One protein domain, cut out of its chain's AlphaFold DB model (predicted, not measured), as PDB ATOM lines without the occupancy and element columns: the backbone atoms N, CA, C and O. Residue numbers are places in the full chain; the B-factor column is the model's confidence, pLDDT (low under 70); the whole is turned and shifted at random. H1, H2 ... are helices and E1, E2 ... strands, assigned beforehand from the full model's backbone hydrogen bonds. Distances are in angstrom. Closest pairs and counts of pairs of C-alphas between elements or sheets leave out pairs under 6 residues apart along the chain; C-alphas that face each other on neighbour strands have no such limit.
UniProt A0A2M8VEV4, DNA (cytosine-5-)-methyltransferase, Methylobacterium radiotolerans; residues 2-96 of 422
ATOM      1  N   THR A   2      11.303  22.662 -25.559       77.12
ATOM      2  CA  THR A   2      12.039  23.122 -24.381       77.12
ATOM      3  C   THR A   2      12.707  24.478 -24.635       77.12
ATOM      4  O   THR A   2      13.402  24.661 -25.636       77.12
ATOM      5  N   ALA A   3      12.454  25.438 -23.748       76.56
ATOM      6  CA  ALA A   3      13.079  26.753 -23.740       76.56
ATOM      7  C   ALA A   3      14.374  26.740 -22.918       76.56
ATOM      8  O   ALA A   3      14.403  26.230 -21.788       76.56
ATOM      9  N   ASP A   4      15.417  27.349 -23.478       81.25
ATOM     10  CA  ASP A   4      16.695  27.546 -22.800       81.25
ATOM     11  C   ASP A   4      16.628  28.731 -21.836       81.25
ATOM     12  O   ASP A   4      15.826  29.650 -22.000       81.25
ATOM     13  N   LYS A   5      17.511  28.747 -20.832       79.69
ATOM     14  CA  LYS A   5      17.504  29.774 -19.777       79.69
ATOM     15  C   LYS A   5      17.610  31.203 -20.328       79.69
ATOM     16  O   LYS A   5      16.978  32.096 -19.778       79.69
ATOM     17  N   TRP A   6      18.377  31.410 -21.399       81.69
ATOM     18  CA  TRP A   6      18.581  32.728 -22.015       81.69
ATOM     19  C   TRP A   6      17.338  33.259 -22.745       81.69
ATOM     20  O   TRP A   6      17.239  34.454 -22.991       81.69
ATOM     21  N   MET A   7      16.379  32.388 -23.076       82.38
ATOM     22  CA  MET A   7      15.146  32.764 -23.774       82.38
ATOM     23  C   MET A   7      14.099  33.374 -22.835       82.38
ATOM     24  O   MET A   7      13.084  33.886 -23.310       82.38
ATOM     25  N   LEU A   8      14.319  33.287 -21.519       81.75
ATOM     26  CA  LEU A   8      13.355  33.645 -20.485       81.75
ATOM     27  C   LEU A   8      13.524  35.102 -20.033       81.75
ATOM     28  O   LEU A   8      14.642  35.593 -19.914       81.75
ATOM     29  N   THR A   9      12.408  35.761 -19.736       77.50
ATOM     30  CA  THR A   9      12.324  37.119 -19.186       77.50
ATOM     31  C   THR A   9      11.455  37.138 -17.927       77.50
ATOM     32  O   THR A   9      10.627  36.246 -17.710       77.50
ATOM     33  N   GLU A  10      11.661  38.150 -17.082       73.50
ATOM     34  CA  GLU A  10      10.808  38.428 -15.917       73.50
ATOM     35  C   GLU A  10       9.509  39.143 -16.309       73.50
ATOM     36  O   GLU A  10       8.563  39.173 -15.525       73.50
ATOM     37  N   ASP A  11       9.444  39.678 -17.532       69.69
ATOM     38  CA  ASP A  11       8.255  40.339 -18.055       69.69
ATOM     39  C   ASP A  11       7.099  39.341 -18.238       69.69
ATOM     40  O   ASP A  11       7.152  38.416 -19.052       69.69
ATOM     41  N   SER A  12       6.024  39.553 -17.481       63.94
ATOM     42  CA  SER A  12       4.814  38.733 -17.503       63.94
ATOM     43  C   SER A  12       3.992  38.850 -18.792       63.94
ATOM     44  O   SER A  12       3.041  38.087 -18.953       63.94
ATOM     45  N   SER A  13       4.328  39.774 -19.700       61.91
ATOM     46  CA  SER A  13       3.613  39.983 -20.968       61.91
ATOM     47  C   SER A  13       3.828  38.862 -22.004       61.91
ATOM     48  O   SER A  13       3.039  38.726 -22.941       61.91
ATOM     49  N   GLY A  14       4.876  38.044 -21.840       66.19
ATOM     50  CA  GLY A  14       5.239  36.960 -22.761       66.19
ATOM     51  C   GLY A  14       4.551  35.610 -22.497       66.19
ATOM     52  O   GLY A  14       3.860  35.408 -21.500       66.19
ATOM     53  N   VAL A  15       4.789  34.633 -23.383       75.12
ATOM     54  CA  VAL A  15       4.260  33.260 -23.256       75.12
ATOM     55  C   VAL A  15       4.853  32.579 -22.019       75.12
ATOM     56  O   VAL A  15       6.064  32.357 -21.962       75.12
ATOM     57  N   LYS A  16       4.007  32.212 -21.049       77.94
ATOM     58  CA  LYS A  16       4.431  31.507 -19.828       77.94
ATOM     59  C   LYS A  16       5.079  30.156 -20.149       77.94
ATOM     60  O   LYS A  16       4.580  29.378 -20.964       77.94
ATOM     61  N   VAL A  17       6.165  29.852 -19.446       84.25
ATOM     62  CA  VAL A  17       6.929  28.613 -19.583       84.25
ATOM     63  C   VAL A  17       6.625  27.665 -18.428       84.25
ATOM     64  O   VAL A  17       6.761  27.999 -17.252       84.25
ATOM     65  N   THR A  18       6.266  26.433 -18.774       85.44
ATOM     66  CA  THR A  18       6.042  25.330 -17.838       85.44
ATOM     67  C   THR A  18       7.368  24.737 -17.362       85.44
ATOM     68  O   THR A  18       8.266  24.426 -18.151       85.44
ATOM     69  N   ARG A  19       7.499  24.550 -16.051       86.69
ATOM     70  CA  ARG A  19       8.696  24.026 -15.387       86.69
ATOM     71  C   ARG A  19       8.393  22.716 -14.666       86.69
ATOM     72  O   ARG A  19       7.235  22.364 -14.466       86.69
ATOM     73  N   GLY A  20       9.438  21.979 -14.295       85.19
ATOM     74  CA  GLY A  20       9.285  20.659 -13.683       85.19
ATOM     75  C   GLY A  20       8.588  20.700 -12.320       85.19
ATOM     76  O   GLY A  20       7.937  19.743 -11.924       85.19
ATOM     77  N   ASP A  21       8.678  21.801 -11.583       86.12
ATOM     78  CA  ASP A  21       7.925  22.022 -10.345       86.12
ATOM     79  C   ASP A  21       6.419  22.212 -10.564       86.12
ATOM     80  O   ASP A  21       5.652  21.806  -9.691       86.12
ATOM     81  N   HIS A  22       5.996  22.703 -11.734       87.38
ATOM     82  CA  HIS A  22       4.579  22.794 -12.115       87.38
ATOM     83  C   HIS A  22       3.971  21.430 -12.477       87.38
ATOM     84  O   HIS A  22       2.752  21.287 -12.531       87.38
ATOM     85  N   VAL A  23       4.804  20.424 -12.749       89.94
ATOM     86  CA  VAL A  23       4.350  19.087 -13.141       89.94
ATOM     87  C   VAL A  23       4.104  18.243 -11.891       89.94
ATOM     88  O   VAL A  23       5.023  17.943 -11.115       89.94
ATOM     89  N   LYS A  24       2.845  17.849 -11.720       89.75
ATOM     90  CA  LYS A  24       2.348  16.893 -10.729       89.75
ATOM     91  C   LYS A  24       1.719  15.702 -11.450       89.75
ATOM     92  O   LYS A  24       1.553  15.714 -12.668       89.75
ATOM     93  N   ARG A  25       1.432  14.628 -10.715       89.88
ATOM     94  CA  ARG A  25       0.907  13.390 -11.302       89.88
ATOM     95  C   ARG A  25      -0.490  13.682 -11.853       89.88
ATOM     96  O   ARG A  25      -1.374  14.032 -11.082       89.88
ATOM     97  N   TYR A  26      -0.657  13.596 -13.172       92.00
ATOM     98  CA  TYR A  26      -1.890  13.956 -13.895       92.00
ATOM     99  C   TYR A  26      -2.338  15.429 -13.791       92.00
ATOM    100  O   TYR A  26      -3.378  15.776 -14.344       92.00
ATOM    101  N   VAL A  27      -1.573  16.299 -13.119       89.44
ATOM    102  CA  VAL A  27      -1.945  17.699 -12.859       89.44
ATOM    103  C   VAL A  27      -0.843  18.642 -13.322       89.44
ATOM    104  O   VAL A  27       0.337  18.460 -13.015       89.44
ATOM    105  N   LEU A  28      -1.246  19.701 -14.020       88.19
ATOM    106  CA  LEU A  28      -0.402  20.853 -14.305       88.19
ATOM    107  C   LEU A  28      -0.793  22.000 -13.365       88.19
ATOM    108  O   LEU A  28      -1.913  22.497 -13.432       88.19
ATOM    109  N   LEU A  29       0.123  22.409 -12.489       84.94
ATOM    110  CA  LEU A  29      -0.078  23.552 -11.601       84.94
ATOM    111  C   LEU A  29       0.118  24.870 -12.359       84.94
ATOM    112  O   LEU A  29       0.975  24.965 -13.240       84.94
ATOM    113  N   ASP A  30      -0.631  25.904 -11.974       72.62
ATOM    114  CA  ASP A  30      -0.390  27.253 -12.483       72.62
ATOM    115  C   ASP A  30       0.941  27.804 -11.931       72.62
ATOM    116  O   ASP A  30       1.343  27.553 -10.789       72.62
ATOM    117  N   GLY A  31       1.648  28.558 -12.771       59.69
ATOM    118  CA  GLY A  31       3.021  29.015 -12.544       59.69
ATOM    119  C   GLY A  31       3.179  30.107 -11.483       59.69
ATOM    120  O   GLY A  31       4.279  30.626 -11.315       59.69
ATOM    121  N   SER A  32       2.110  30.459 -10.761       53.12
ATOM    122  CA  SER A  32       2.113  31.436  -9.660       53.12
ATOM    123  C   SER A  32       2.891  30.971  -8.421       53.12
ATOM    124  O   SER A  32       3.177  31.775  -7.540       53.12
ATOM    125  N   SER A  33       3.262  29.689  -8.358       46.28
ATOM    126  CA  SER A  33       4.024  29.091  -7.252       46.28
ATOM    127  C   SER A  33       5.550  29.139  -7.426       46.28
ATOM    128  O   SER A  33       6.283  28.826  -6.487       46.28
ATOM    129  N   SER A  34       6.055  29.542  -8.599       53.84
ATOM    130  CA  SER A  34       7.493  29.604  -8.888       53.84
ATOM    131  C   SER A  34       8.047  31.010  -8.638       53.84
ATOM    132  O   SER A  34       7.674  31.965  -9.313       53.84
ATOM    133  N   SER A  35       9.041  31.128  -7.754       51.12
ATOM    134  CA  SER A  35       9.789  32.371  -7.495       51.12
ATOM    135  C   SER A  35      10.755  32.777  -8.623       51.12
ATOM    136  O   SER A  35      11.618  33.628  -8.415       51.12
ATOM    137  N   LYS A  36      10.703  32.117  -9.790       59.56
ATOM    138  CA  LYS A  36      11.643  32.308 -10.907       59.56
ATOM    139  C   LYS A  36      10.941  32.954 -12.110       59.56
ATOM    140  O   LYS A  36       9.870  32.473 -12.484       59.56
ATOM    141  N   PRO A  37      11.568  33.946 -12.774       55.56
ATOM    142  CA  PRO A  37      11.000  34.631 -13.939       55.56
ATOM    143  C   PRO A  37      10.632  33.649 -15.052       55.56
ATOM    144  O   PRO A  37      11.360  32.686 -15.298       55.56
ATOM    145  N   GLY A  38       9.460  33.815 -15.664       66.69
ATOM    146  CA  GLY A  38       8.703  32.667 -16.174       66.69
ATOM    147  C   GLY A  38       8.137  32.773 -17.581       66.69
ATOM    148  O   GLY A  38       7.402  31.864 -17.960       66.69
ATOM    149  N   SER A  39       8.460  33.810 -18.352       76.88
ATOM    150  CA  SER A  39       7.893  34.000 -19.692       76.88
ATOM    151  C   SER A  39       8.968  34.016 -20.770       76.88
ATOM    152  O   SER A  39      10.125  34.335 -20.511       76.88
ATOM    153  N   LEU A  40       8.603  33.646 -21.995       79.19
ATOM    154  CA  LEU A  40       9.480  33.792 -23.151       79.19
ATOM    155  C   LEU A  40       9.627  35.258 -23.547       79.19
ATOM    156  O   LEU A  40       8.636  35.967 -23.706       79.19
ATOM    157  N   SER A  41      10.868  35.672 -23.790       82.38
ATOM    158  CA  SER A  41      11.162  36.912 -24.507       82.38
ATOM    159  C   SER A  41      10.744  36.798 -25.977       82.38
ATOM    160  O   SER A  41      10.741  35.704 -26.547       82.38
ATOM    161  N   SER A  42      10.458  37.926 -26.632       82.81
ATOM    162  CA  SER A  42      10.127  37.952 -28.067       82.81
ATOM    163  C   SER A  42      11.233  37.338 -28.934       82.81
ATOM    164  O   SER A  42      10.945  36.599 -29.872       82.81
ATOM    165  N   ALA A  43      12.501  37.580 -28.582       83.62
ATOM    166  CA  ALA A  43      13.651  36.974 -29.253       83.62
ATOM    167  C   ALA A  43      13.719  35.453 -29.023       83.62
ATOM    168  O   ALA A  43      13.943  34.691 -29.961       83.62
ATOM    169  N   GLY A  44      13.464  35.000 -27.790       84.06
ATOM    170  CA  GLY A  44      13.409  33.578 -27.456       84.06
ATOM    171  C   GLY A  44      12.277  32.842 -28.172       84.06
ATOM    172  O   GLY A  44      12.471  31.723 -28.641       84.06
ATOM    173  N   LEU A  45      11.110  33.474 -28.313       84.06
ATOM    174  CA  LEU A  45       9.993  32.924 -29.078       84.06
ATOM    175  C   LEU A  45      10.331  32.818 -30.571       84.06
ATOM    176  O   LEU A  45      10.088  31.769 -31.167       84.06
ATOM    177  N   ALA A  46      10.928  33.861 -31.158       85.44
ATOM    178  CA  ALA A  46      11.360  33.842 -32.552       85.44
ATOM    179  C   ALA A  46      12.334  32.681 -32.813       85.44
ATOM    180  O   ALA A  46      12.102  31.881 -33.717       85.44
ATOM    181  N   GLU A  47      13.343  32.504 -31.960       86.62
ATOM    182  CA  GLU A  47      14.294  31.393 -32.064       86.62
ATOM    183  C   GLU A  47      13.631  30.020 -31.866       86.62
ATOM    184  O   GLU A  47      13.906  29.073 -32.597       86.62
ATOM    185  N   LEU A  48      12.715  29.872 -30.905       84.62
ATOM    186  CA  LEU A  48      12.034  28.591 -30.683       84.62
ATOM    187  C   LEU A  48      11.214  28.136 -31.889       84.62
ATOM    188  O   LEU A  48      11.120  26.931 -32.135       84.62
ATOM    189  N   THR A  49      10.643  29.080 -32.640       85.12
ATOM    190  CA  THR A  49       9.815  28.770 -33.813       85.12
ATOM    191  C   THR A  49      10.615  28.231 -34.998       85.12
ATOM    192  O   THR A  49      10.048  27.531 -35.836       85.12
ATOM    193  N   THR A  50      11.930  28.474 -35.051       87.06
ATOM    194  CA  THR A  50      12.805  27.956 -36.117       87.06
ATOM    195  C   THR A  50      13.213  26.497 -35.885       87.06
ATOM    196  O   THR A  50      13.605  25.791 -36.818       87.06
ATOM    197  N   ARG A  51      13.102  25.998 -34.645       87.25
ATOM    198  CA  ARG A  51      13.526  24.639 -34.280       87.25
ATOM    199  C   ARG A  51      12.628  23.586 -34.931       87.25
ATOM    200  O   ARG A  51      11.407  23.657 -34.846       87.25
ATOM    201  N   LYS A  52      13.221  22.496 -35.445       85.12
ATOM    202  CA  LYS A  52      12.480  21.361 -36.054       85.12
ATOM    203  C   LYS A  52      11.357  20.811 -35.162       85.12
ATOM    204  O   LYS A  52      10.285  20.462 -35.648       85.12
ATOM    205  N   LYS A  53      11.597  20.762 -33.848       85.31
ATOM    206  CA  LYS A  53      10.647  20.275 -32.833       85.31
ATOM    207  C   LYS A  53       9.470  21.235 -32.577       85.31
ATOM    208  O   LYS A  53       8.606  20.932 -31.759       85.31
ATOM    209  N   TRP A  54       9.416  22.406 -33.226       84.88
ATOM    210  CA  TRP A  54       8.352  23.402 -33.022       84.88
ATOM    211  C   TRP A  54       6.981  22.858 -33.405       84.88
ATOM    212  O   TRP A  54       5.990  23.155 -32.742       84.88
ATOM    213  N   ARG A  55       6.935  21.974 -34.409       86.19
ATOM    214  CA  ARG A  55       5.715  21.258 -34.798       86.19
ATOM    215  C   ARG A  55       5.055  20.528 -33.624       86.19
ATOM    216  O   ARG A  55       3.836  20.533 -33.530       86.19
ATOM    217  N   ASP A  56       5.839  20.009 -32.677       88.81
ATOM    218  CA  ASP A  56       5.323  19.293 -31.509       88.81
ATOM    219  C   ASP A  56       4.522  20.223 -30.585       88.81
ATOM    220  O   ASP A  56       3.759  19.758 -29.749       88.81
ATOM    221  N   ALA A  57       4.726  21.544 -30.661       85.31
ATOM    222  CA  ALA A  57       3.935  22.520 -29.912       85.31
ATOM    223  C   ALA A  57       2.532  22.726 -30.467       85.31
ATOM    224  O   ALA A  57       1.707  23.294 -29.767       85.31
ATOM    225  N   ARG A  58       2.235  22.218 -31.661       86.62
ATOM    226  CA  ARG A  58       0.914  22.301 -32.293       86.62
ATOM    227  C   ARG A  58      -0.004  21.135 -31.916       86.62
ATOM    228  O   ARG A  58      -0.960  20.862 -32.624       86.62
ATOM    229  N   GLN A  59       0.343  20.400 -30.862       89.38
ATOM    230  CA  GLN A  59      -0.473  19.318 -30.336       89.38
ATOM    231  C   GLN A  59      -0.310  19.193 -28.816       89.38
ATOM    232  O   GLN A  59       0.715  19.623 -28.262       89.38
ATOM    233  N   PRO A  60      -1.287  18.578 -28.125       92.94
ATOM    234  CA  PRO A  60      -1.129  18.199 -26.730       92.94
ATOM    235  C   PRO A  60       0.014  17.198 -26.553       92.94
ATOM    236  O   PRO A  60       0.227  16.310 -27.383       92.94
ATOM    237  N   ARG A  61       0.744  17.327 -25.446       94.19
ATOM    238  CA  ARG A  61       1.921  16.501 -25.141       94.19
ATOM    239  C   ARG A  61       1.888  16.008 -23.713       94.19
ATOM    240  O   ARG A  61       1.348  16.674 -22.835       94.19
ATOM    241  N   ILE A  62       2.544  14.882 -23.485       95.12
ATOM    242  CA  ILE A  62       2.842  14.401 -22.141       95.12
ATOM    243  C   ILE A  62       4.122  15.099 -21.690       95.12
ATOM    244  O   ILE A  62       5.088  15.163 -22.450       95.12
ATOM    245  N   VAL A  63       4.141  15.634 -20.477       93.81
ATOM    246  CA  VAL A  63       5.295  16.334 -19.907       93.81
ATOM    247  C   VAL A  63       5.636  15.719 -18.566       93.81
ATOM    248  O   VAL A  63       4.759  15.553 -17.723       93.81
ATOM    249  N   GLY A  64       6.910  15.392 -18.381       93.00
ATOM    250  CA  GLY A  64       7.446  14.779 -17.173       93.00
ATOM    251  C   GLY A  64       8.509  15.631 -16.507       93.00
ATOM    252  O   GLY A  64       9.181  16.435 -17.154       93.00
ATOM    253  N   ARG A  65       8.699  15.437 -15.203       90.75
ATOM    254  CA  ARG A  65       9.799  16.069 -14.459       90.75
ATOM    255  C   ARG A  65      11.127  15.426 -14.835       90.75
ATOM    256  O   ARG A  65      11.282  14.222 -14.679       90.75
ATOM    257  N   GLN A  66      12.112  16.231 -15.227       87.38
ATOM    258  CA  GLN A  66      13.458  15.711 -15.469       87.38
ATOM    259  C   GLN A  66      14.257  15.549 -14.168       87.38
ATOM    260  O   GLN A  66      15.119  14.685 -14.084       87.38
ATOM    261  N   VAL A  67      13.997  16.368 -13.141       82.12
ATOM    262  CA  VAL A  67      14.681  16.277 -11.836       82.12
ATOM    263  C   VAL A  67      13.813  15.507 -10.843       82.12
ATOM    264  O   VAL A  67      12.756  15.989 -10.415       82.12
ATOM    265  N   ALA A  68      14.293  14.334 -10.441       81.38
ATOM    266  CA  ALA A  68      13.642  13.441  -9.494       81.38
ATOM    267  C   ALA A  68      14.694  12.762  -8.604       81.38
ATOM    268  O   ALA A  68      15.216  11.698  -8.945       81.38
ATOM    269  N   TYR A  69      14.994  13.394  -7.461       80.81
ATOM    270  CA  TYR A  69      15.945  12.881  -6.471       80.81
ATOM    271  C   TYR A  69      15.625  11.441  -6.053       80.81
ATOM    272  O   TYR A  69      14.454  11.093  -5.887       80.81
ATOM    273  N   MET A  70      16.664  10.630  -5.832       80.31
ATOM    274  CA  MET A  70      16.525   9.196  -5.535       80.31
ATOM    275  C   MET A  70      15.645   8.898  -4.311       80.31
ATOM    276  O   MET A  70      14.891   7.929  -4.323       80.31
ATOM    277  N   GLY A  71      15.698   9.751  -3.282       79.44
ATOM    278  CA  GLY A  71      14.942   9.580  -2.035       79.44
ATOM    279  C   GLY A  71      13.450   9.920  -2.112       79.44
ATOM    280  O   GLY A  71      12.771   9.881  -1.092       79.44
ATOM    281  N   LYS A  72      12.914  10.295  -3.281       82.44
ATOM    282  CA  LYS A  72      11.470  10.525  -3.423       82.44
ATOM    283  C   LYS A  72      10.702   9.206  -3.400       82.44
ATOM    284  O   LYS A  72      11.140   8.228  -4.003       82.44
ATOM    285  N   SER A  73       9.510   9.224  -2.804       79.81
ATOM    286  CA  SER A  73       8.564   8.100  -2.844       79.81
ATOM    287  C   SER A  73       8.177   7.720  -4.277       79.81
ATOM    288  O   SER A  73       8.086   6.542  -4.598       79.81
ATOM    289  N   ARG A  74       8.053   8.706  -5.174       87.06
ATOM    290  CA  ARG A  74       7.829   8.506  -6.611       87.06
ATOM    291  C   ARG A  74       8.737   9.411  -7.445       87.06
ATOM    292  O   ARG A  74       8.907  10.592  -7.124       87.06
ATOM    293  N   ARG A  75       9.325   8.863  -8.510       90.12
ATOM    294  CA  ARG A  75      10.297   9.543  -9.378       90.12
ATOM    295  C   ARG A  75       9.718   9.882 -10.741       90.12
ATOM    296  O   ARG A  75       9.975  10.978 -11.237       90.12
ATOM    297  N   LEU A  76       8.892   9.005 -11.298       92.19
ATOM    298  CA  LEU A  76       8.133   9.269 -12.510       92.19
ATOM    299  C   LEU A  76       6.891  10.096 -12.177       92.19
ATOM    300  O   LEU A  76       6.064   9.744 -11.336       92.19
ATOM    301  N   THR A  77       6.774  11.260 -12.802       92.00
ATOM    302  CA  THR A  77       5.627  12.152 -12.618       92.00
ATOM    303  C   THR A  77       5.378  12.888 -13.912       92.00
ATOM    304  O   THR A  77       6.209  13.702 -14.326       92.00
ATOM    305  N   PHE A  78       4.235  12.597 -14.524       94.69
ATOM    306  CA  PHE A  78       3.855  13.120 -15.824       94.69
ATOM    307  C   PHE A  78       2.442  13.702 -15.803       94.69
ATOM    308  O   PHE A  78       1.561  13.221 -15.087       94.69
ATOM    309  N   THR A  79       2.216  14.710 -16.638       94.56
ATOM    310  CA  THR A  79       0.905  15.317 -16.886       94.56
ATOM    311  C   THR A  79       0.712  15.594 -18.373       94.56
ATOM    312  O   THR A  79       1.681  15.636 -19.134       94.56
ATOM    313  N   LEU A  80      -0.531  15.809 -18.795       93.94
ATOM    314  CA  LEU A  80      -0.833  16.342 -20.117       93.94
ATOM    315  C   LEU A  80      -0.698  17.872 -20.099       93.94
ATOM    316  O   LEU A  80      -1.107  18.525 -19.138       93.94
ATOM    317  N   VAL A  81      -0.148  18.447 -21.167       91.38
ATOM    318  CA  VAL A  81      -0.170  19.895 -21.409       91.38
ATOM    319  C   VAL A  81      -0.887  20.200 -22.723       91.38
ATOM    320  O   VAL A  81      -0.739  19.430 -23.682       91.38
ATOM    321  N   PRO A  82      -1.634  21.315 -22.802       89.94
ATOM    322  CA  PRO A  82      -2.316  21.703 -24.028       89.94
ATOM    323  C   PRO A  82      -1.322  22.111 -25.121       89.94
ATOM    324  O   PRO A  82      -0.138  22.387 -24.866       89.94
ATOM    325  N   GLU A  83      -1.816  22.166 -26.357       89.94
ATOM    326  CA  GLU A  83      -1.079  22.762 -27.471       89.94
ATOM    327  C   GLU A  83      -0.690  24.220 -27.168       89.94
ATOM    328  O   GLU A  83      -1.259  24.882 -26.303       89.94
ATOM    329  N   GLY A  84       0.362  24.707 -27.815       85.31
ATOM    330  CA  GLY A  84       0.934  26.032 -27.573       85.31
ATOM    331  C   GLY A  84       1.779  26.143 -26.299       85.31
ATOM    332  O   GLY A  84       2.601  27.051 -26.202       85.31
ATOM    333  N   THR A  85       1.669  25.204 -25.349       86.75
ATOM    334  CA  THR A  85       2.444  25.258 -24.097       86.75
ATOM    335  C   THR A  85       3.947  25.194 -24.366       86.75
ATOM    336  O   THR A  85       4.439  24.280 -25.030       86.75
ATOM    337  N   VAL A  86       4.726  26.112 -23.808       87.06
ATOM    338  CA  VAL A  86       6.190  26.010 -23.839       87.06
ATOM    339  C   VAL A  86       6.658  25.388 -22.536       87.06
ATOM    340  O   VAL A  86       6.225  25.798 -21.465       87.06
ATOM    341  N   VAL A  87       7.533  24.385 -22.611       87.12
ATOM    342  CA  VAL A  87       8.155  23.774 -21.428       87.12
ATOM    343  C   VAL A  87       9.604  24.237 -21.319       87.12
ATOM    344  O   VAL A  87      10.191  24.692 -22.294       87.12
ATOM    345  N   SER A  88      10.203  24.158 -20.141       86.31
ATOM    346  CA  SER A  88      11.628  24.449 -19.929       86.31
ATOM    347  C   SER A  88      12.476  23.180 -20.031       86.31
ATOM    348  O   SER A  88      11.951  22.072 -19.963       86.31
ATOM    349  N   ASN A  89      13.800  23.335 -20.076       83.75
ATOM    350  CA  ASN A  89      14.766  22.226 -19.976       83.75
ATOM    351  C   ASN A  89      14.750  21.480 -18.621       83.75
ATOM    352  O   ASN A  89      15.620  20.665 -18.369       83.75
ATOM    353  N   SER A  90      13.824  21.794 -17.708       83.62
ATOM    354  CA  SER A  90      13.596  21.009 -16.484       83.62
ATOM    355  C   SER A  90      12.523  19.927 -16.657       83.62
ATOM    356  O   SER A  90      12.209  19.206 -15.705       83.62
ATOM    357  N   CYS A  91      11.962  19.828 -17.864       88.25
ATOM    358  CA  CYS A  91      10.928  18.880 -18.225       88.25
ATOM    359  C   CYS A  91      11.353  18.031 -19.424       88.25
ATOM    360  O   CYS A  91      11.852  18.558 -20.419       88.25
ATOM    361  N   ASN A  92      11.013  16.748 -19.371       88.69
ATOM    362  CA  ASN A  92      10.949  15.899 -20.557       88.69
ATOM    363  C   ASN A  92       9.560  16.033 -21.181       88.69
ATOM    364  O   ASN A  92       8.591  16.359 -20.487       88.69
ATOM    365  N   TYR A  93       9.435  15.783 -22.483       91.81
ATOM    366  CA  TYR A  93       8.122  15.712 -23.115       91.81
ATOM    367  C   TYR A  93       8.063  14.625 -24.183       91.81
ATOM    368  O   TYR A  93       9.049  14.375 -24.872       91.81
ATOM    369  N   LEU A  94       6.875  14.054 -24.350       91.75
ATOM    370  CA  LEU A  94       6.535  13.116 -25.412       91.75
ATOM    371  C   LEU A  94       5.434  13.726 -26.277       91.75
ATOM    372  O   LEU A  94       4.425  14.229 -25.771       91.75
ATOM    373  N   ALA A  95       5.651  13.698 -27.588       91.56
ATOM    374  CA  ALA A  95       4.688  14.133 -28.586       91.56
ATOM    375  C   ALA A  95       4.116  12.896 -29.279       91.56
ATOM    376  O   ALA A  95       4.837  12.191 -29.976       91.56
ATOM    377  N   VAL A  96       2.835  12.632 -29.031       92.38
ATOM    378  CA  VAL A  96       2.126  11.443 -29.513       92.38
ATOM    379  C   VAL A  96       0.858  11.922 -30.204       92.38
ATOM    380  O   VAL A  96       0.016  12.561 -29.566       92.38
TER     381      VAL A  96
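Overview. This is residues 2 to 96 of the 422 residues of the protein "DNA (cytosine-5-)-methyltransferase" of Methylobacterium radiotolerans (UniProt A0A2M8VEV4). Little regular structure: a body mostly of loops, with a small antiparallel sheet, E2 - E1 - E4, short E3 near the middle, and two short helices, H1 and H2, making a corner. The printed part has 95 residues, 33 in named elements, ordered H1 H2 E1 E2 E3 E4, class mixed. It is compact, radius of gyration of the C-alphas 13.1 A, spanning 39 by 31 by 20 A.

Arrangement. Residues 2 to 3 pair, parallel, with residues 87 to 88 of E3, residues 86 to 88. H1, residues 42 to 50, and H2, residues 52 to 58, are close but not clearly touching, about perpendicular at 74 degrees; their closest C-alphas, Leu 48 and Trp 54, are 6.8 A apart. O i to N i+4 pairs are within hydrogen-bond range in 4 of 5 cases in H1 and 0 of 3 in H2, where 3 of 4 O i to N i+3 pairs are. E1, residues 61 to 65, forms a hairpin with E2, residues 78 to 81; N 63 and O 79 are 2.8 A apart. E4, residues 91 to 95, is antiparallel to E1; N 94 and O 62 are 2.8 A apart. H2 is on this sheet but only grazes it.

Along the chain. H1 begins at C-alpha 42 (10.127, 37.952, -28.067) and E4 ends at C-alpha 95 (4.688, 14.133, -28.586). First to last C-alpha, H1 is 13.1 A, E1 13.3 A.

Size, cuts and confidence. The printed part has no cut; the E1 to E2 link is long. pLDDT is under 70 at residues 11 to 14 and 31 to 38.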